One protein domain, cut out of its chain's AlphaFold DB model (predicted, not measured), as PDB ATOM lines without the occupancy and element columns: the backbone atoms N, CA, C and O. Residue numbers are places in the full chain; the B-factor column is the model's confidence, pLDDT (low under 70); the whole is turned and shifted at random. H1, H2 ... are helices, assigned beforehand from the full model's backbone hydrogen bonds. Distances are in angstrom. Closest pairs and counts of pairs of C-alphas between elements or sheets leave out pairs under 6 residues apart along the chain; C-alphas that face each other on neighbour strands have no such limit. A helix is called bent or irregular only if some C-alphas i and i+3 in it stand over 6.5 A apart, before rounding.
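AT A GLANCE: This is residues 2 to 156 of the 316 residues of an uncharacterized protein of Sporanaerobacter acetigenes DSM 13106 (UniProt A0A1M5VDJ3). Two helical hairpins, H4 with H5 and H9b with H10, lie one over the other with their lines crossed and make the core of a flat body. H7, H8 and H9a cluster at one end, with short H6 packed on H9a; at the other end H3 and H2 lead out to H1, whose residues 2 to 8 stick out. The 155 printed residues hold ten named helices, H1 to H10 along the chain, and no named strand: the class is all helix. The whole is compact, with a radius of gyration of the C-alphas of 16.8 A, and spans 53 by 37 by 18 A.

HOW THE PARTS SIT: The hub is H9, residues 113 to 138, assigned as one helix by its hydrogen bonds but bent: C-alphas 122 and 125 are 6.8 A apart, and its arms H9a, residues 113 to 122, and H9b, residues 125 to 138, stand at a shallow tilt of 26 degrees. H9b forms a hairpin with H10, residues 142 to 156, at 8 degrees, opposite ways, the closest C-alphas being Pro 126 and Ala 152, 4.4 A. H4, residues 39 to 51, touches H10 with its residues 43 to 47 alone, about perpendicular at 83 degrees, closest at Val 46 and Glu 144, 6.3 A. H4 and H5, residues 56 to 71, form another hairpin at 11 degrees, closest at Tyr 49 and Phe 58, 5.3 A. H7, residues 90 to 98, and H8, residues 103 to 109, are a hairpin too, closest at Leu 96 and Ile 106, 6.7 A; both touch H9a, as does H6, residues 79 to 82. H3, residues 29 to 37, only just touches H9b, with 3 pairs of C-alphas within 8 A, and touches H2, residues 16 to 23. H1, residues 2 to 13, touches no helix. Every O i to N i+4 pair is within hydrogen-bond range in H1, H3, H4, H5, H7, H9b and H10, against 1 of 4 in H2, with 3 of 5 O i to N i+3 pairs, 2 of 3 in H8 and 5 of 6 in H9a; H6 is too short for one.

IN THESE COORDINATES: H1 begins at C-alpha 2, (200.100, 213.292, 172.555). H2 is irregular: C-alphas 17 and 20 are 7.1 A apart. H5 measures 22.3 A, H10 21.6 A, H9b 20.1 A and H4 18.3 A. H10 ends at C-alpha 156, (187.173, 229.244, 204.972).

THE WHOLE: The C-alphas of Lys 3 and Lys 105, the two farthest apart, are 54.1 A apart. The printed part has no cut, and no link is long. Mean pLDDT of the printed part is 85.5; residues under 70 include 2 to 6, 20 to 25 and 76 to 86.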
ATOM      1  N   LEU A   2     199.943 211.854 172.242       50.97
ATOM      2  CA  LEU A   2     200.100 213.292 172.555       50.97
ATOM      3  C   LEU A   2     199.484 214.240 171.505       50.97
ATOM      4  O   LEU A   2     198.776 215.166 171.881       50.97
ATOM      5  N   LYS A   3     199.676 213.973 170.202       57.50
ATOM      6  CA  LYS A   3     199.077 214.770 169.108       57.50
ATOM      7  C   LYS A   3     197.548 214.828 169.184       57.50
ATOM      8  O   LYS A   3     196.995 215.913 169.274       57.50
ATOM      9  N   SER A   4     196.890 213.675 169.286       58.78
ATOM     10  CA  SER A   4     195.427 213.577 169.398       58.78
ATOM     11  C   SER A   4     194.883 214.239 170.669       58.78
ATOM     12  O   SER A   4     193.787 214.791 170.675       58.78
ATOM     13  N   ARG A   5     195.661 214.212 171.760       54.09
ATOM     14  CA  ARG A   5     195.305 214.884 173.014       54.09
ATOM     15  C   ARG A   5     195.437 216.405 172.894       54.09
ATOM     16  O   ARG A   5     194.563 217.113 173.377       54.09
ATOM     17  N   ASN A   6     196.475 216.894 172.218       67.94
ATOM     18  CA  ASN A   6     196.657 218.319 171.938       67.94
ATOM     19  C   ASN A   6     195.587 218.846 170.977       67.94
ATOM     20  O   ASN A   6     195.016 219.895 171.242       67.94
ATOM     21  N   GLU A   7     195.251 218.099 169.925       70.31
ATOM     22  CA  GLU A   7     194.140 218.421 169.015       70.31
ATOM     23  C   GLU A   7     192.807 218.503 169.770       70.31
ATOM     24  O   GLU A   7     192.043 219.448 169.585       70.31
ATOM     25  N   GLY A   8     192.556 217.565 170.690       68.69
ATOM     26  CA  GLY A   8     191.387 217.603 171.565       68.69
ATOM     27  C   GLY A   8     191.363 218.819 172.499       68.69
ATOM     28  O   GLY A   8     190.322 219.449 172.642       68.69
ATOM     29  N   ILE A   9     192.497 219.180 173.110       66.69
ATOM     30  CA  ILE A   9     192.605 220.356 173.992       66.69
ATOM     31  C   ILE A   9     192.406 221.654 173.209       66.69
ATOM     32  O   ILE A   9     191.652 222.503 173.665       66.69
ATOM     33  N   ILE A  10     193.024 221.794 172.032       72.62
ATOM     34  CA  ILE A  10     192.872 222.971 171.161       72.62
ATOM     35  C   ILE A  10     191.407 223.127 170.741       72.62
ATOM     36  O   ILE A  10     190.859 224.223 170.805       72.62
ATOM     37  N   LYS A  11     190.739 222.020 170.395       73.88
ATOM     38  CA  LYS A  11     189.315 222.030 170.049       73.88
ATOM     39  C   LYS A  11     188.421 222.444 171.225       73.88
ATOM     40  O   LYS A  11     187.420 223.113 171.004       73.88
ATOM     41  N   ILE A  12     188.776 222.058 172.454       72.38
ATOM     42  CA  ILE A  12     188.053 222.442 173.678       72.38
ATOM     43  C   ILE A  12     188.332 223.905 174.055       72.38
ATOM     44  O   ILE A  12     187.419 224.605 174.467       72.38
ATOM     45  N   ALA A  13     189.575 224.370 173.922       63.06
ATOM     46  CA  ALA A  13     189.988 225.724 174.290       63.06
ATOM     47  C   ALA A  13     189.466 226.805 173.326       63.06
ATOM     48  O   ALA A  13     189.449 227.980 173.688       63.06
ATOM     49  N   GLY A  14     189.042 226.428 172.115       76.12
ATOM     50  CA  GLY A  14     188.452 227.350 171.145       76.12
ATOM     51  C   GLY A  14     189.471 228.346 170.583       76.12
ATOM     52  O   GLY A  14     190.612 227.976 170.303       76.12
ATOM     53  N   ASP A  15     189.063 229.605 170.399       74.38
ATOM     54  CA  ASP A  15     189.916 230.662 169.838       74.38
ATOM     55  C   ASP A  15     191.143 230.949 170.723       74.38
ATOM     56  O   ASP A  15     191.021 231.234 171.918       74.38
ATOM     57  N   SER A  16     192.323 230.944 170.096       73.56
ATOM     58  CA  SER A  16     193.609 231.311 170.693       73.56
ATOM     59  C   SER A  16     193.616 232.640 171.446       73.56
ATOM     60  O   SER A  16     194.312 232.752 172.456       73.56
ATOM     61  N   ASN A  17     192.801 233.614 171.035       70.31
ATOM     62  CA  ASN A  17     192.693 234.906 171.718       70.31
ATOM     63  C   ASN A  17     192.102 234.795 173.136       70.31
ATOM     64  O   ASN A  17     192.332 235.665 173.975       70.31
ATOM     65  N   ASN A  18     191.359 233.722 173.428       67.88
ATOM     66  CA  ASN A  18     190.738 233.485 174.731       67.88
ATOM     67  C   ASN A  18     191.528 232.504 175.608       67.88
ATOM     68  O   ASN A  18     191.212 232.345 176.786       67.88
ATOM     69  N   TRP A  19     192.587 231.873 175.090       74.25
ATOM     70  CA  TRP A  19     193.342 230.865 175.842       74.25
ATOM     71  C   TRP A  19     193.982 231.424 177.114       74.25
ATOM     72  O   TRP A  19     193.975 230.750 178.143       74.25
ATOM     73  N   SER A  20     194.470 232.669 177.089       66.81
ATOM     74  CA  SER A  20     195.039 233.330 178.274       66.81
ATOM     75  C   SER A  20     194.038 233.421 179.435       66.81
ATOM     76  O   SER A  20     194.419 233.238 180.593       66.81
ATOM     77  N   LYS A  21     192.745 233.600 179.130       66.44
ATOM     78  CA  LYS A  21     191.654 233.648 180.116       66.44
ATOM     79  C   LYS A  21     191.426 232.294 180.792       66.44
ATOM     80  O   LYS A  21     191.053 232.224 181.957       66.44
ATOM     81  N   HIS A  22     191.702 231.200 180.085       67.06
ATOM     82  CA  HIS A  22     191.584 229.851 180.635       67.06
ATOM     83  C   HIS A  22     192.820 229.427 181.438       67.06
ATOM     84  O   HIS A  22     192.685 228.810 182.494       67.06
ATOM     85  N   VAL A  23     194.018 229.779 180.965       61.84
ATOM     86  CA  VAL A  23     195.301 229.348 181.555       61.84
ATOM     87  C   VAL A  23     195.601 230.043 182.887       61.84
ATOM     88  O   VAL A  23     196.227 229.451 183.759       61.84
ATOM     89  N   ASN A  24     195.109 231.266 183.086       62.00
ATOM     90  CA  ASN A  24     195.334 232.031 184.319       62.00
ATOM     91  C   ASN A  24     194.478 231.570 185.513       62.00
ATOM     92  O   ASN A  24     194.591 232.109 186.618       62.00
ATOM     93  N   THR A  25     193.617 230.573 185.307       64.19
ATOM     94  CA  THR A  25     192.812 229.973 186.370       64.19
ATOM     95  C   THR A  25     193.527 228.736 186.913       64.19
ATOM     96  O   THR A  25     194.036 227.917 186.156       64.19
ATOM     97  N   SER A  26     193.588 228.577 188.234       71.81
ATOM     98  CA  SER A  26     194.253 227.442 188.902       71.81
ATOM     99  C   SER A  26     193.448 226.134 188.834       71.81
ATOM    100  O   SER A  26     193.684 225.230 189.626       71.81
ATOM    101  N   ILE A  27     192.496 226.037 187.904       77.56
ATOM    102  CA  ILE A  27     191.523 224.951 187.737       77.56
ATOM    103  C   ILE A  27     191.659 224.321 186.348       77.56
ATOM    104  O   ILE A  27     192.299 224.860 185.447       77.56
ATOM    105  N   SER A  28     191.046 223.152 186.153       79.62
ATOM    106  CA  SER A  28     191.081 222.489 184.847       79.62
ATOM    107  C   SER A  28     190.358 223.307 183.765       79.62
ATOM    108  O   SER A  28     189.349 223.955 184.039       79.62
ATOM    109  N   LEU A  29     190.819 223.201 182.512       78.06
ATOM    110  CA  LEU A  29     190.233 223.897 181.356       78.06
ATOM    111  C   LEU A  29     188.712 223.702 181.243       78.06
ATOM    112  O   LEU A  29     187.998 224.643 180.924       78.06
ATOM    113  N   ARG A  30     188.205 222.499 181.536       79.50
ATOM    114  CA  ARG A  30     186.765 222.206 181.456       79.50
ATOM    115  C   ARG A  30     185.956 222.960 182.508       79.50
ATOM    116  O   ARG A  30     184.893 223.467 182.188       79.50
ATOM    117  N   VAL A  31     186.472 223.044 183.733       79.06
ATOM    118  CA  VAL A  31     185.844 223.826 184.813       79.06
ATOM    119  C   VAL A  31     185.915 225.308 184.478       79.06
ATOM    120  O   VAL A  31     184.936 226.018 184.649       79.06
ATOM    121  N   SER A  32     187.047 225.761 183.928       82.12
ATOM    122  CA  SER A  32     187.171 227.126 183.434       82.12
ATOM    123  C   SER A  32     186.070 227.407 182.413       82.12
ATOM    124  O   SER A  32     185.285 228.314 182.636       82.12
ATOM    125  N   ILE A  33     185.928 226.617 181.349       81.69
ATOM    126  CA  ILE A  33     184.866 226.813 180.345       81.69
ATOM    127  C   ILE A  33     183.472 226.823 180.986       81.69
ATOM    128  O   ILE A  33     182.745 227.785 180.766       81.69
ATOM    129  N   ALA A  34     183.161 225.857 181.857       84.81
ATOM    130  CA  ALA A  34     181.876 225.802 182.556       84.81
ATOM    131  C   ALA A  34     181.575 227.090 183.344       84.81
ATOM    132  O   ALA A  34     180.481 227.621 183.235       84.81
ATOM    133  N   ILE A  35     182.558 227.661 184.055       85.56
ATOM    134  CA  ILE A  35     182.398 228.955 184.747       85.56
ATOM    135  C   ILE A  35     182.076 230.088 183.762       85.56
ATOM    136  O   ILE A  35     181.334 230.995 184.109       85.56
ATOM    137  N   SER A  36     182.641 230.075 182.547       84.81
ATOM    138  CA  SER A  36     182.358 231.130 181.556       84.81
ATOM    139  C   SER A  36     180.911 231.123 181.095       84.81
ATOM    140  O   SER A  36     180.379 232.189 180.824       84.81
ATOM    141  N   GLU A  37     180.307 229.944 180.976       87.38
ATOM    142  CA  GLU A  37     178.945 229.787 180.458       87.38
ATOM    143  C   GLU A  37     177.888 230.340 181.420       87.38
ATOM    144  O   GLU A  37     176.814 230.731 180.983       87.38
ATOM    145  N   ILE A  38     178.214 230.413 182.710       89.50
ATOM    146  CA  ILE A  38     177.295 230.802 183.788       89.50
ATOM    147  C   ILE A  38     177.715 232.094 184.501       89.50
ATOM    148  O   ILE A  38     177.138 232.459 185.523       89.50
ATOM    149  N   LEU A  39     178.771 232.765 184.026       90.69
ATOM    150  CA  LEU A  39     179.369 233.885 184.754       90.69
ATOM    151  C   LEU A  39     178.381 235.037 184.942       90.69
ATOM    152  O   LEU A  39     178.334 235.617 186.021       90.69
ATOM    153  N   ASP A  40     177.584 235.334 183.916       92.31
ATOM    154  CA  ASP A  40     176.597 236.414 183.959       92.31
ATOM    155  C   ASP A  40     175.505 236.135 185.009       92.31
ATOM    156  O   ASP A  40     175.085 237.047 185.720       92.31
ATOM    157  N   GLU A  41     175.105 234.871 185.186       94.75
ATOM    158  CA  GLU A  41     174.165 234.473 186.241       94.75
ATOM    159  C   GLU A  41     174.784 234.616 187.641       94.75
ATOM    160  O   GLU A  41     174.133 235.112 188.564       94.75
ATOM    161  N   ILE A  42     176.062 234.240 187.802       95.31
ATOM    162  CA  ILE A  42     176.801 234.458 189.056       95.31
ATOM    163  C   ILE A  42     176.855 235.957 189.370       95.31
ATOM    164  O   ILE A  42     176.567 236.356 190.497       95.31
ATOM    165  N   VAL A  43     177.193 236.795 188.384       96.38
ATOM    166  CA  VAL A  43     177.234 238.256 188.538       96.38
ATOM    167  C   VAL A  43     175.866 238.788 188.966       96.38
ATOM    168  O   VAL A  43     175.797 239.566 189.914       96.38
ATOM    169  N   GLN A  44     174.775 238.324 188.352       96.44
ATOM    170  CA  GLN A  44     173.424 238.718 188.752       96.44
ATOM    171  C   GLN A  44     173.146 238.393 190.228       96.44
ATOM    172  O   GLN A  44     172.665 239.253 190.966       96.44
ATOM    173  N   LYS A  45     173.497 237.187 190.689       97.19
ATOM    174  CA  LYS A  45     173.325 236.785 192.096       97.19
ATOM    175  C   LYS A  45     174.152 237.636 193.059       97.19
ATOM    176  O   LYS A  45     173.693 237.964 194.151       97.19
ATOM    177  N   VAL A  46     175.352 238.038 192.649       97.12
ATOM    178  CA  VAL A  46     176.194 238.952 193.433       97.12
ATOM    179  C   VAL A  46     175.563 240.340 193.516       97.12
ATOM    180  O   VAL A  46     175.526 240.922 194.597       97.12
ATOM    181  N   VAL A  47     175.015 240.855 192.414       96.81
ATOM    182  CA  VAL A  47     174.312 242.148 192.390       96.81
ATOM    183  C   VAL A  47     173.065 242.125 193.280       96.81
ATOM    184  O   VAL A  47     172.813 243.100 193.991       96.81
ATOM    185  N   GLU A  48     172.315 241.018 193.302       96.94
ATOM    186  CA  GLU A  48     171.185 240.817 194.224       96.94
ATOM    187  C   GLU A  48     171.639 240.926 195.691       96.94
ATOM    188  O   GLU A  48     171.043 241.675 196.466       96.94
ATOM    189  N   TYR A  49     172.742 240.265 196.056       97.19
ATOM    190  CA  TYR A  49     173.328 240.346 197.399       97.19
ATOM    191  C   TYR A  49     173.864 241.745 197.752       97.19
ATOM    192  O   TYR A  49     173.659 242.242 198.858       97.19
ATOM    193  N   MET A  50     174.525 242.429 196.816       95.25
ATOM    194  CA  MET A  50     174.989 243.805 197.038       95.25
ATOM    195  C   MET A  50     173.818 244.768 197.264       95.25
ATOM    196  O   MET A  50     173.901 245.660 198.105       95.25
ATOM    197  N   SER A  51     172.715 244.565 196.542       95.69
ATOM    198  CA  SER A  51     171.517 245.407 196.625       95.69
ATOM    199  C   SER A  51     170.692 245.164 197.894       95.69
ATOM    200  O   SER A  51     169.855 245.995 198.241       95.69
ATOM    201  N   SER A  52     170.922 244.058 198.610       93.31
ATOM    202  CA  SER A  52     170.205 243.706 199.844       93.31
ATOM    203  C   SER A  52     170.859 244.245 201.124       93.31
ATOM    204  O   SER A  52     170.574 243.757 202.219       93.31
ATOM    205  N   ASN A  53     171.756 245.234 201.006       88.12
ATOM    206  CA  ASN A  53     172.660 245.657 202.083       88.12
ATOM    207  C   ASN A  53     173.492 244.495 202.649       88.12
ATOM    208  O   ASN A  53     173.833 244.495 203.830       88.12
ATOM    209  N   GLN A  54     173.814 243.505 201.809       90.31
ATOM    210  CA  GLN A  54     174.681 242.387 202.170       90.31
ATOM    211  C   GLN A  54     174.181 241.576 203.378       90.31
ATOM    212  O   GLN A  54     174.972 241.098 204.194       90.31
ATOM    213  N   SER A  55     172.863 241.400 203.494       92.06
ATOM    214  CA  SER A  55     172.266 240.654 204.601       92.06
ATOM    215  C   SER A  55     172.651 239.168 204.589       92.06
ATOM    216  O   SER A  55     172.906 238.571 203.540       92.06
ATOM    217  N   THR A  56     172.652 238.542 205.768       91.44
ATOM    218  CA  THR A  56     173.017 237.126 205.925       91.44
ATOM    219  C   THR A  56     172.118 236.180 205.123       91.44
ATOM    220  O   THR A  56     172.599 235.175 204.612       91.44
ATOM    221  N   GLU A  57     170.832 236.498 204.973       93.75
ATOM    222  CA  GLU A  57     169.887 235.707 204.170       93.75
ATOM    223  C   GLU A  57     170.327 235.640 202.701       93.75
ATOM    224  O   GLU A  57     170.544 234.558 202.160       93.75
ATOM    225  N   PHE A  58     170.592 236.797 202.087       96.00
ATOM    226  CA  PHE A  58     171.039 236.861 200.696       96.00
ATOM    227  C   PHE A  58     172.460 236.309 200.509       96.00
ATOM    228  O   PHE A  58     172.783 235.789 199.440       96.00
ATOM    229  N   LEU A  59     173.315 236.387 201.537       96.38
ATOM    230  CA  LEU A  59     174.610 235.708 201.529       96.38
ATOM    231  C   LEU A  59     174.429 234.187 201.430       96.38
ATOM    232  O   LEU A  59     175.093 233.543 200.617       96.38
ATOM    233  N   LEU A  60     173.546 233.610 202.250       96.56
ATOM    234  CA  LEU A  60     173.271 232.174 202.241       96.56
ATOM    235  C   LEU A  60     172.683 231.723 200.901       96.56
ATOM    236  O   LEU A  60     173.082 230.669 200.404       96.56
ATOM    237  N   ASP A  61     171.819 232.532 200.287       96.31
ATOM    238  CA  ASP A  61     171.289 232.276 198.944       96.31
ATOM    239  C   ASP A  61     172.384 232.296 197.871       96.31
ATOM    240  O   ASP A  61     172.442 231.400 197.022       96.31
ATOM    241  N   LEU A  62     173.295 233.275 197.922       97.38
ATOM    242  CA  LEU A  62     174.443 233.342 197.017       97.38
ATOM    243  C   LEU A  62     175.349 232.113 197.179       97.38
ATOM    244  O   LEU A  62     175.731 231.494 196.186       97.38
ATOM    245  N   ILE A  63     175.671 231.723 198.416       96.44
ATOM    246  CA  ILE A  63     176.492 230.533 198.690       96.44
ATOM    247  C   ILE A  63     175.786 229.272 198.201       96.44
ATOM    248  O   ILE A  63     176.420 228.435 197.564       96.44
ATOM    249  N   LYS A  64     174.480 229.138 198.451       94.94
ATOM    250  CA  LYS A  64     173.695 227.997 197.976       94.94
ATOM    251  C   LYS A  64     173.723 227.899 196.452       94.94
ATOM    252  O   LYS A  64     173.977 226.821 195.918       94.94
ATOM    253  N   TYR A  65     173.540 229.018 195.754       95.12
ATOM    254  CA  TYR A  65     173.647 229.055 194.297       95.12
ATOM    255  C   TYR A  65     175.048 228.642 193.816       95.12
ATOM    256  O   TYR A  65     175.177 227.846 192.880       95.12
ATOM    257  N   LEU A  66     176.104 229.136 194.471       94.00
ATOM    258  CA  LEU A  66     177.481 228.745 194.165       94.00
ATOM    259  C   LEU A  66     177.723 227.253 194.424       94.00
ATOM    260  O   LEU A  66     178.356 226.606 193.595       94.00
ATOM    261  N   ASP A  67     177.190 226.683 195.504       90.31
ATOM    262  CA  ASP A  67     177.302 225.251 195.800       90.31
ATOM    263  C   ASP A  67     176.671 224.389 194.713       90.31
ATOM    264  O   ASP A  67     177.316 223.508 194.143       90.31
ATOM    265  N   GLU A  68     175.409 224.669 194.388       88.25
ATOM    266  CA  GLU A  68     174.665 223.940 193.360       88.25
ATOM    267  C   GLU A  68     175.341 224.046 191.991       88.25
ATOM    268  O   GLU A  68     175.298 223.114 191.185       88.25
ATOM    269  N   THR A  69     175.981 225.181 191.731       88.44
ATOM    270  CA  THR A  69     176.767 225.432 190.528       88.44
ATOM    271  C   THR A  69     178.056 224.616 190.512       88.44
ATOM    272  O   THR A  69     178.345 223.914 189.541       88.44
ATOM    273  N   ILE A  70     178.828 224.676 191.596       87.44
ATOM    274  CA  ILE A  70     180.119 224.006 191.732       87.44
ATOM    275  C   ILE A  70     179.957 222.485 191.625       87.44
ATOM    276  O   ILE A  70     180.755 221.833 190.953       87.44
ATOM    277  N   CYS A  71     178.896 221.922 192.207       81.38
ATOM    278  CA  CYS A  71     178.581 220.495 192.108       81.38
ATOM    279  C   CYS A  71     178.323 220.017 190.674       81.38
ATOM    280  O   CYS A  71     178.534 218.847 190.362       81.38
ATOM    281  N   LYS A  72     177.904 220.904 189.766       82.44
ATOM    282  CA  LYS A  72     177.690 220.556 188.352       82.44
ATOM    283  C   LYS A  72     178.990 220.553 187.548       82.44
ATOM    284  O   LYS A  72     179.005 220.083 186.407       82.44
ATOM    285  N   PHE A  73     180.090 221.069 188.100       82.12
ATOM    286  CA  PHE A  73     181.363 221.083 187.395       82.12
ATOM    287  C   PHE A  73     181.933 219.670 187.223       82.12
ATOM    288  O   PHE A  73     181.744 218.798 188.067       82.12
ATOM    289  N   PRO A  74     182.684 219.412 186.134       72.44
ATOM    290  CA  PRO A  74     183.238 218.092 185.842       72.44
ATOM    291  C   PRO A  74     184.467 217.770 186.720       72.44
ATOM    292  O   PRO A  74     185.560 217.493 186.218       72.44
ATOM    293  N   THR A  75     184.300 217.807 188.043       70.00
ATOM    294  CA  THR A  75     185.330 217.601 189.067       70.00
ATOM    295  C   THR A  75     185.020 216.368 189.905       70.00
ATOM    296  O   THR A  75     184.193 216.403 190.809       70.00
ATOM    297  N   LYS A  76     185.740 215.268 189.649       62.41
ATOM    298  CA  LYS A  76     185.487 213.963 190.290       62.41
ATOM    299  C   LYS A  76     185.481 213.967 191.826       62.41
ATOM    300  O   LYS A  76     184.847 213.083 192.381       62.41
ATOM    301  N   ASN A  77     186.177 214.893 192.489       63.41
ATOM    302  CA  ASN A  77     186.331 214.884 193.952       63.41
ATOM    303  C   ASN A  77     185.256 215.695 194.695       63.41
ATOM    304  O   ASN A  77     185.015 215.450 195.870       63.41
ATOM    305  N   ILE A  78     184.608 216.651 194.032       65.06
ATOM    306  CA  ILE A  78     183.700 217.603 194.694       65.06
ATOM    307  C   ILE A  78     182.295 217.025 194.756       65.06
ATOM    308  O   ILE A  78     181.698 216.923 195.825       65.06
ATOM    309  N   ASN A  79     181.842 216.500 193.620       62.91
ATOM    310  CA  ASN A  79     180.619 215.720 193.490       62.91
ATOM    311  C   ASN A  79     180.562 214.575 194.505       62.91
ATOM    312  O   ASN A  79     179.503 214.223 195.001       62.91
ATOM    313  N   THR A  80     181.704 213.996 194.880       63.25
ATOM    314  CA  THR A  80     181.729 212.910 195.864       63.25
ATOM    315  C   THR A  80     181.542 213.352 197.310       63.25
ATOM    316  O   THR A  80     181.206 212.498 198.118       63.25
ATOM    317  N   ILE A  81     181.749 214.626 197.647       66.38
ATOM    318  CA  ILE A  81     181.536 215.138 199.010       66.38
ATOM    319  C   ILE A  81     180.074 215.567 199.194       66.38
ATOM    320  O   ILE A  81     179.510 215.352 200.259       66.38
ATOM    321  N   ILE A  82     179.449 216.119 198.146       67.44
ATOM    322  CA  ILE A  82     178.089 216.682 198.220       67.44
ATOM    323  C   ILE A  82     177.016 215.732 197.665       67.44
ATOM    324  O   ILE A  82     175.925 215.664 198.217       67.44
ATOM    325  N   GLU A  83     177.295 214.964 196.603       61.56
ATOM    326  CA  GLU A  83     176.277 214.123 195.940       61.56
ATOM    327  C   GLU A  83     176.260 212.662 196.426       61.56
ATOM    328  O   GLU A  83     175.235 211.988 196.294       61.56
ATOM    329  N   LYS A  84     177.378 212.124 196.946       53.09
ATOM    330  CA  LYS A  84     177.434 210.712 197.391       53.09
ATOM    331  C   LYS A  84     176.907 210.492 198.801       53.09
ATOM    332  O   LYS A  84     176.301 209.448 199.042       53.09
ATOM    333  N   ASP A  85     177.109 211.444 199.700       58.16
ATOM    334  CA  ASP A  85     176.673 211.327 201.088       58.16
ATOM    335  C   ASP A  85     175.227 211.850 201.187       58.16
ATOM    336  O   ASP A  85     174.973 212.916 201.726       58.16
ATOM    337  N   LYS A  86     174.249 211.106 200.638       60.66
ATOM    338  CA  LYS A  86     172.805 211.468 200.657       60.66
ATOM    339  C   LYS A  86     172.222 211.728 202.057       60.66
ATOM    340  O   LYS A  86     171.091 212.198 202.155       60.66
ATOM    341  N   ASP A  87     172.984 211.426 203.102       72.44
ATOM    342  CA  ASP A  87     172.603 211.569 204.502       72.44
ATOM    343  C   ASP A  87     173.116 212.868 205.152       72.44
ATOM    344  O   ASP A  87     172.765 213.115 206.303       72.44
ATOM    345  N   VAL A  88     173.916 213.705 204.462       83.81
ATOM    346  CA  VAL A  88     174.342 215.002 205.022       83.81
ATOM    347  C   VAL A  88     173.312 216.101 204.746       83.81
ATOM    348  O   VAL A  88     172.934 216.366 203.603       83.81
ATOM    349  N   ASN A  89     172.885 216.807 205.792       89.62
ATOM    350  CA  ASN A  89     172.046 217.996 205.666       89.62
ATOM    351  C   ASN A  89     172.898 219.222 205.289       89.62
ATOM    352  O   ASN A  89     173.226 220.057 206.136       89.62
ATOM    353  N   VAL A  90     173.272 219.322 204.007       90.56
ATOM    354  CA  VAL A  90     174.140 220.395 203.482       90.56
ATOM    355  C   VAL A  90     173.591 221.785 203.795       90.56
ATOM    356  O   VAL A  90     174.352 222.646 204.233       90.56
ATOM    357  N   ASP A  91     172.285 221.997 203.608       91.94
ATOM    358  CA  ASP A  91     171.632 223.290 203.835       91.94
ATOM    359  C   ASP A  91     171.732 223.710 205.309       91.94
ATOM    360  O   ASP A  91     172.169 224.823 205.600       91.94
ATOM    361  N   GLY A  92     171.437 222.799 206.243       94.75
ATOM    362  CA  GLY A  92     171.566 223.074 207.674       94.75
ATOM    363  C   GLY A  92     173.018 223.286 208.111       94.75
ATOM    364  O   GLY A  92     173.307 224.194 208.889       94.75
ATOM    365  N   VAL A  93     173.967 222.502 207.582       95.19
ATOM    366  CA  VAL A  93     175.396 222.709 207.877       95.19
ATOM    367  C   VAL A  93     175.877 224.055 207.332       95.19
ATOM    368  O   VAL A  93     176.600 224.751 208.044       95.19
ATOM    369  N   ARG A  94     175.462 224.451 206.120       95.31
ATOM    370  CA  ARG A  94     175.770 225.763 205.526       95.31
ATOM    371  C   ARG A  94     175.281 226.885 206.429       95.31
ATOM    372  O   ARG A  94     176.071 227.738 206.825       95.31
ATOM    373  N   GLU A  95     174.002 226.856 206.785       96.31
ATOM    374  CA  GLU A  95     173.385 227.884 207.617       96.31
ATOM    375  C   GLU A  95     174.130 228.033 208.948       96.31
ATOM    376  O   GLU A  95     174.536 229.136 209.309       96.31
ATOM    377  N   LEU A  96     174.400 226.931 209.652       97.25
ATOM    378  CA  LEU A  96     175.130 226.985 210.919       97.25
ATOM    379  C   LEU A  96     176.585 227.448 210.735       97.25
ATOM    380  O   LEU A  96     177.105 228.207 211.555       97.25
ATOM    381  N   TRP A  97     177.261 226.988 209.677       97.25
ATOM    382  CA  TRP A  97     178.662 227.307 209.417       97.25
ATOM    383  C   TRP A  97     178.865 228.800 209.171       97.25
ATOM    384  O   TRP A  97     179.678 229.414 209.864       97.25
ATOM    385  N   PHE A  98     178.099 229.387 208.250       96.69
ATOM    386  CA  PHE A  98     178.222 230.797 207.879       96.69
ATOM    387  C   PHE A  98     177.626 231.753 208.920       96.69
ATOM    388  O   PHE A  98     178.043 232.902 208.973       96.69
ATOM    389  N   ASN A  99     176.757 231.286 209.822       95.81
ATOM    390  CA  ASN A  99     176.315 232.059 210.992       95.81
ATOM    391  C   ASN A  99     177.296 232.013 212.182       95.81
ATOM    392  O   ASN A  99     176.962 232.433 213.288       95.81
ATOM    393  N   GLY A 100     178.509 231.478 212.003       95.75
ATOM    394  CA  GLY A 100     179.523 231.470 213.058       95.75
ATOM    395  C   GLY A 100     179.237 230.513 214.216       95.75
ATOM    396  O   GLY A 100     179.877 230.616 215.266       95.75
ATOM    397  N   ILE A 101     178.319 229.553 214.047       96.56
ATOM    398  CA  ILE A 101     177.963 228.602 215.104       96.56
ATOM    399  C   ILE A 101     179.171 227.709 215.435       96.56
ATOM    400  O   ILE A 101     179.804 227.167 214.525       96.56
ATOM    401  N   PRO A 102     179.510 227.505 216.722       94.38
ATOM    402  CA  PRO A 102     180.627 226.664 217.147       94.38
ATOM    403  C   PRO A 102     180.668 225.262 216.523       94.38
ATOM    404  O   PRO A 102     179.653 224.577 216.402       94.38
ATOM    405  N   ILE A 103     181.884 224.794 216.205       93.56
ATOM    406  CA  ILE A 103     182.136 223.482 215.573       93.56
ATOM    407  C   ILE A 103     181.536 222.334 216.394       93.56
ATOM    408  O   ILE A 103     180.964 221.415 215.826       93.56
ATOM    409  N   ASN A 104     181.612 222.408 217.724       92.81
ATOM    410  CA  ASN A 104     181.066 221.393 218.629       92.81
ATOM    411  C   ASN A 104     179.528 221.335 218.646       92.81
ATOM    412  O   ASN A 104     178.967 220.320 219.057       92.81
ATOM    413  N   LYS A 105     178.841 222.418 218.260       95.25
ATOM    414  CA  LYS A 105     177.384 222.446 218.073       95.25
ATOM    415  C   LYS A 105     177.042 221.886 216.691       95.25
ATOM    416  O   LYS A 105     176.183 221.017 216.593       95.25
ATOM    417  N   ILE A 106     177.784 222.292 215.659       95.81
ATOM    418  CA  ILE A 106     177.606 221.795 214.287       95.81
ATOM    419  C   ILE A 106     177.859 220.281 214.189       95.81
ATOM    420  O   ILE A 106     177.070 219.561 213.590       95.81
ATOM    421  N   SER A 107     178.903 219.760 214.835       93.62
ATOM    422  CA  SER A 107     179.227 218.325 214.816       93.62
ATOM    423  C   SER A 107     178.166 217.442 215.478       93.62
ATOM    424  O   SER A 107     178.167 216.232 215.286       93.62
ATOM    425  N   LYS A 108     177.307 218.025 216.325       95.12
ATOM    426  CA  LYS A 108     176.171 217.331 216.948       95.12
ATOM    427  C   LYS A 108     174.914 217.396 216.086       95.12
ATOM    428  O   LYS A 108     174.028 216.572 216.280       95.12
ATOM    429  N   PHE A 109     174.829 218.381 215.193       94.38
ATOM    430  CA  PHE A 109     173.720 218.532 214.259       94.38
ATOM    431  C   PHE A 109     173.765 217.452 213.177       94.38
ATOM    432  O   PHE A 109     172.745 216.834 212.895       94.38
ATOM    433  N   ASP A 110     174.950 217.185 212.624       91.56
ATOM    434  CA  ASP A 110     175.136 216.165 211.595       91.56
ATOM    435  C   ASP A 110     176.510 215.491 211.732       91.56
ATOM    436  O   ASP A 110     177.542 216.150 211.888       91.56
ATOM    437  N   SER A 111     176.519 214.156 211.669       88.56
ATOM    438  CA  SER A 111     177.727 213.334 211.809       88.56
ATOM    439  C   SER A 111     178.781 213.590 210.723       88.56
ATOM    440  O   SER A 111     179.973 213.414 210.976       88.56
ATOM    441  N   MET A 112     178.361 214.032 209.535       89.00
ATOM    442  CA  MET A 112     179.221 214.344 208.394       89.00
ATOM    443  C   MET A 112     179.548 215.839 208.292       89.00
ATOM    444  O   MET A 112     180.333 216.232 207.426       89.00
ATOM    445  N   ALA A 113     179.022 216.683 209.189       92.19
ATOM    446  CA  ALA A 113     179.199 218.133 209.108       92.19
ATOM    447  C   ALA A 113     180.671 218.563 209.086       92.19
ATOM    448  O   ALA A 113     181.044 219.462 208.337       92.19
ATOM    449  N   LEU A 114     181.521 217.916 209.890       92.06
ATOM    450  CA  LEU A 114     182.947 218.252 209.961       92.06
ATOM    451  C   LEU A 114     183.679 217.923 208.663       92.06
ATOM    452  O   LEU A 114     184.470 218.730 208.192       92.06
ATOM    453  N   LYS A 115     183.359 216.775 208.056       90.19
ATOM    454  CA  LYS A 115     183.911 216.381 206.760       90.19
ATOM    455  C   LYS A 115     183.510 217.384 205.680       90.19
ATOM    456  O   LYS A 115     184.366 217.842 204.931       90.19
ATOM    457  N   LEU A 116     182.235 217.780 205.644       91.50
ATOM    458  CA  LEU A 116     181.747 218.802 204.715       91.50
ATOM    459  C   LEU A 116     182.463 220.146 204.929       91.50
ATOM    460  O   LEU A 116     182.916 220.765 203.972       91.50
ATOM    461  N   ILE A 117     182.622 220.597 206.173       93.88
ATOM    462  CA  ILE A 117     183.323 221.855 206.460       93.88
ATOM    463  C   ILE A 117     184.790 221.785 206.023       93.88
ATOM    464  O   ILE A 117     185.249 222.667 205.301       93.88
ATOM    465  N   ASP A 118     185.521 220.755 206.440       91.75
ATOM    466  CA  ASP A 118     186.971 220.701 206.257       91.75
ATOM    467  C   ASP A 118     187.374 220.359 204.818       91.75
ATOM    468  O   ASP A 118     188.291 220.977 204.275       91.75
ATOM    469  N   GLU A 119     186.687 219.415 204.169       90.31
ATOM    470  CA  GLU A 119     187.018 219.015 202.798       90.31
ATOM    471  C   GLU A 119     186.422 219.977 201.763       90.31
ATOM    472  O   GLU A 119     187.050 220.246 200.737       90.31
ATOM    473  N   TYR A 120     185.231 220.529 202.014       91.56
ATOM    474  CA  TYR A 120     184.551 221.382 201.044       91.56
ATOM    475  C   TYR A 120     184.664 222.875 201.368       91.56
ATOM    476  O   TYR A 120     185.361 223.582 200.636       91.56
ATOM    477  N   TYR A 121     184.054 223.371 202.451       94.38
ATOM    478  CA  TYR A 121     183.991 224.822 202.710       94.38
ATOM    479  C   TYR A 121     185.345 225.473 203.033       94.38
ATOM    480  O   TYR A 121     185.547 226.639 202.695       94.38
ATOM    481  N   ARG A 122     186.292 224.739 203.633       93.75
ATOM    482  CA  ARG A 122     187.654 225.235 203.907       93.75
ATOM    483  C   ARG A 122     188.655 225.029 202.778       93.75
ATOM    484  O   ARG A 122     189.727 225.624 202.823       93.75
ATOM    485  N   ALA A 123     188.351 224.181 201.798       89.81
ATOM    486  CA  ALA A 123     189.331 223.784 200.789       89.81
ATOM    487  C   ALA A 123     188.797 223.915 199.361       89.81
ATOM    488  O   ALA A 123     189.244 224.785 198.610       89.81
ATOM    489  N   HIS A 124     187.848 223.065 198.959       89.38
ATOM    490  CA  HIS A 124     187.383 223.038 197.572       89.38
ATOM    491  C   HIS A 124     186.586 224.280 197.168       89.38
ATOM    492  O   HIS A 124     186.839 224.827 196.091       89.38
ATOM    493  N   PHE A 125     185.667 224.736 198.018       92.56
ATOM    494  CA  PHE A 125     184.834 225.902 197.736       92.56
ATOM    495  C   PHE A 125     185.680 227.180 197.558       92.56
ATOM    496  O   PHE A 125     185.632 227.742 196.460       92.56
ATOM    497  N   PRO A 126     186.550 227.599 198.511       93.75
ATOM    498  CA  PRO A 126     187.373 228.799 198.345       93.75
ATOM    499  C   PRO A 126     188.244 228.758 197.090       93.75
ATOM    500  O   PRO A 126     188.395 229.766 196.401       93.75
ATOM    501  N   TRP A 127     188.809 227.593 196.755       89.50
ATOM    502  CA  TRP A 127     189.681 227.432 195.590       89.50
ATOM    503  C   TRP A 127     188.954 227.669 194.258       89.50
ATOM    504  O   TRP A 127     189.484 228.334 193.356       89.50
ATOM    505  N   ILE A 128     187.736 227.145 194.120       90.25
ATOM    506  CA  ILE A 128     186.939 227.331 192.904       90.25
ATOM    507  C   ILE A 128     186.367 228.733 192.850       90.25
ATOM    508  O   ILE A 128     186.481 229.378 191.809       90.25
ATOM    509  N   VAL A 129     185.835 229.234 193.963       94.00
ATOM    510  CA  VAL A 129     185.322 230.602 194.052       94.00
ATOM    511  C   VAL A 129     186.425 231.613 193.731       94.00
ATOM    512  O   VAL A 129     186.224 232.481 192.891       94.00
ATOM    513  N   SER A 130     187.651 231.420 194.225       92.19
ATOM    514  CA  SER A 130     188.816 232.235 193.831       92.19
ATOM    515  C   SER A 130     189.123 232.170 192.326       92.19
ATOM    516  O   SER A 130     189.654 233.115 191.739       92.19
ATOM    517  N   SER A 131     188.811 231.053 191.668       89.94
ATOM    518  CA  SER A 131     188.967 230.922 190.214       89.94
ATOM    519  C   SER A 131     187.855 231.647 189.450       89.94
ATOM    520  O   SER A 131     188.129 232.202 188.385       89.94
ATOM    521  N   ILE A 132     186.639 231.695 190.005       92.94
ATOM    522  CA  ILE A 132     185.529 232.525 189.516       92.94
ATOM    523  C   ILE A 132     185.908 234.009 189.629       92.94
ATOM    524  O   ILE A 132     185.840 234.712 188.624       92.94
ATOM    525  N   VAL A 133     186.426 234.459 190.781       94.56
ATOM    526  CA  VAL A 133     186.906 235.842 191.013       94.56
ATOM    527  C   VAL A 133     187.887 236.289 189.932       94.56
ATOM    528  O   VAL A 133     187.680 237.312 189.282       94.56
ATOM    529  N   LYS A 134     188.931 235.491 189.665       91.00
ATOM    530  CA  LYS A 134     189.918 235.803 188.612       91.00
ATOM    531  C   LYS A 134     189.270 235.979 187.241       91.00
ATOM    532  O   LYS A 134     189.723 236.789 186.436       91.00
ATOM    533  N   LYS A 135     188.224 235.207 186.962       89.25
ATOM    534  CA  LYS A 135     187.479 235.289 185.708       89.25
ATOM    535  C   LYS A 135     186.609 236.531 185.626       89.25
ATOM    536  O   LYS A 135     186.628 237.200 184.599       89.25
ATOM    537  N   MET A 136     185.914 236.860 186.710       93.00
ATOM    538  CA  MET A 136     185.151 238.101 186.838       93.00
ATOM    539  C   MET A 136     186.049 239.312 186.565       93.00
ATOM    540  O   MET A 136     185.727 240.129 185.705       93.00
ATOM    541  N   GLN A 137     187.233 239.359 187.185       91.38
ATOM    542  CA  GLN A 137     188.229 240.418 186.971       91.38
ATOM    543  C   GLN A 137     188.680 240.511 185.505       91.38
ATOM    544  O   GLN A 137     188.731 241.597 184.933       91.38
ATOM    545  N   GLN A 138     188.956 239.375 184.855       87.75
ATOM    546  CA  GLN A 138     189.327 239.343 183.430       87.75
ATOM    547  C   GLN A 138     188.215 239.829 182.495       87.75
ATOM    548  O   GLN A 138     188.506 240.253 181.376       87.75
ATOM    549  N   MET A 139     186.959 239.733 182.927       86.38
ATOM    550  CA  MET A 139     185.789 240.192 182.179       86.38
ATOM    551  C   MET A 139     185.329 241.597 182.597       86.38
ATOM    552  O   MET A 139     184.387 242.118 182.013       86.38
ATOM    553  N   GLY A 140     186.040 242.244 183.528       90.69
ATOM    554  CA  GLY A 140     185.806 243.630 183.936       90.69
ATOM    555  C   GLY A 140     184.865 243.812 185.132       90.69
ATOM    556  O   GLY A 140     184.652 244.948 185.547       90.69
ATOM    557  N   PHE A 141     184.357 242.729 185.728       94.12
ATOM    558  CA  PHE A 141     183.458 242.744 186.892       94.12
ATOM    559  C   PHE A 141     184.237 242.902 188.208       94.12
ATOM    560  O   PHE A 141     184.268 242.006 189.054       94.12
ATOM    561  N   ASN A 142     184.980 244.004 188.345       93.75
ATOM    562  CA  ASN A 142     185.941 244.179 189.436       93.75
ATOM    563  C   ASN A 142     185.273 244.340 190.811       93.75
ATOM    564  O   ASN A 142     185.759 243.753 191.776       93.75
ATOM    565  N   GLU A 143     184.180 245.096 190.923       94.81
ATOM    566  CA  GLU A 143     183.518 245.325 192.216       94.81
ATOM    567  C   GLU A 143     182.789 244.069 192.700       94.81
ATOM    568  O   GLU A 143     182.958 243.650 193.844       94.81
ATOM    569  N   GLU A 144     182.083 243.387 191.802       96.62
ATOM    570  CA  GLU A 144     181.428 242.112 192.079       96.62
ATOM    571  C   GLU A 144     182.461 241.040 192.447       96.62
ATOM    572  O   GLU A 144     182.246 240.247 193.365       96.62
ATOM    573  N   SER A 145     183.630 241.043 191.791       96.25
ATOM    574  CA  SER A 145     184.699 240.094 192.109       96.25
ATOM    575  C   SER A 145     185.219 240.234 193.543       96.25
ATOM    576  O   SER A 145     185.504 239.215 194.166       96.25
ATOM    577  N   LYS A 146     185.282 241.455 194.102       95.25
ATOM    578  CA  LYS A 146     185.690 241.677 195.505       95.25
ATOM    579  C   LYS A 146     184.689 241.066 196.480       95.25
ATOM    580  O   LYS A 146     185.074 240.508 197.504       95.25
ATOM    581  N   VAL A 147     183.397 241.147 196.162       95.94
ATOM    582  CA  VAL A 147     182.338 240.537 196.977       95.94
ATOM    583  C   VAL A 147     182.472 239.016 196.969       95.94
ATOM    584  O   VAL A 147     182.443 238.390 198.025       95.94
ATOM    585  N   VAL A 148     182.699 238.417 195.799       96.81
ATOM    586  CA  VAL A 148     182.905 236.964 195.675       96.81
ATOM    587  C   VAL A 148     184.214 236.510 196.338       96.81
ATOM    588  O   VAL A 148     184.269 235.430 196.924       96.81
ATOM    589  N   GLU A 149     185.256 237.341 196.314       96.44
ATOM    590  CA  GLU A 149     186.502 237.096 197.051       96.44
ATOM    591  C   GLU A 149     186.262 237.059 198.567       96.44
ATOM    592  O   GLU A 149     186.734 236.141 199.242       96.44
ATOM    593  N   ASN A 150     185.445 237.976 199.097       95.94
ATOM    594  CA  ASN A 150     185.017 237.927 200.494       95.94
ATOM    595  C   ASN A 150     184.229 236.646 200.806       95.94
ATOM    596  O   ASN A 150     184.486 236.023 201.829       95.94
ATOM    597  N   VAL A 151     183.338 236.191 199.917       97.00
ATOM    598  CA  VAL A 151     182.584 234.934 200.107       97.00
ATOM    599  C   VAL A 151     183.511 233.716 200.216       97.00
ATOM    600  O   VAL A 151     183.276 232.842 201.052       97.00
ATOM    601  N   ALA A 152     184.590 233.657 199.428       96.50
ATOM    602  CA  ALA A 152     185.597 232.599 199.562       96.50
ATOM    603  C   ALA A 152     186.278 232.622 200.942       96.50
ATOM    604  O   ALA A 152     186.511 231.575 201.546       96.50
ATOM    605  N   LEU A 153     186.569 233.814 201.464       96.31
ATOM    606  CA  LEU A 153     187.143 233.975 202.798       96.31
ATOM    607  C   LEU A 153     186.135 233.600 203.903       96.31
ATOM    608  O   LEU A 153     186.489 232.928 204.875       96.31
ATOM    609  N   PHE A 154     184.870 233.992 203.739       97.12
ATOM    610  CA  PHE A 154     183.772 233.664 204.651       97.12
ATOM    611  C   PHE A 154     183.580 232.158 204.773       97.12
ATOM    612  O   PHE A 154     183.343 231.668 205.875       97.12
ATOM    613  N   SER A 155     183.735 231.406 203.679       96.50
ATOM    614  CA  SER A 155     183.607 229.949 203.717       96.50
ATOM    615  C   SER A 155     184.768 229.280 204.448       96.50
ATOM    616  O   SER A 155     184.548 228.321 205.185       96.50
ATOM    617  N   GLU A 156     185.993 229.792 204.297       95.31
ATOM    618  CA  GLU A 156     187.173 229.244 204.972       95.31
ATOM    619  C   GLU A 156     187.093 229.433 206.493       95.31
ATOM    620  O   GLU A 156     187.399 228.521 207.277       95.31
TER     621      GLU A 156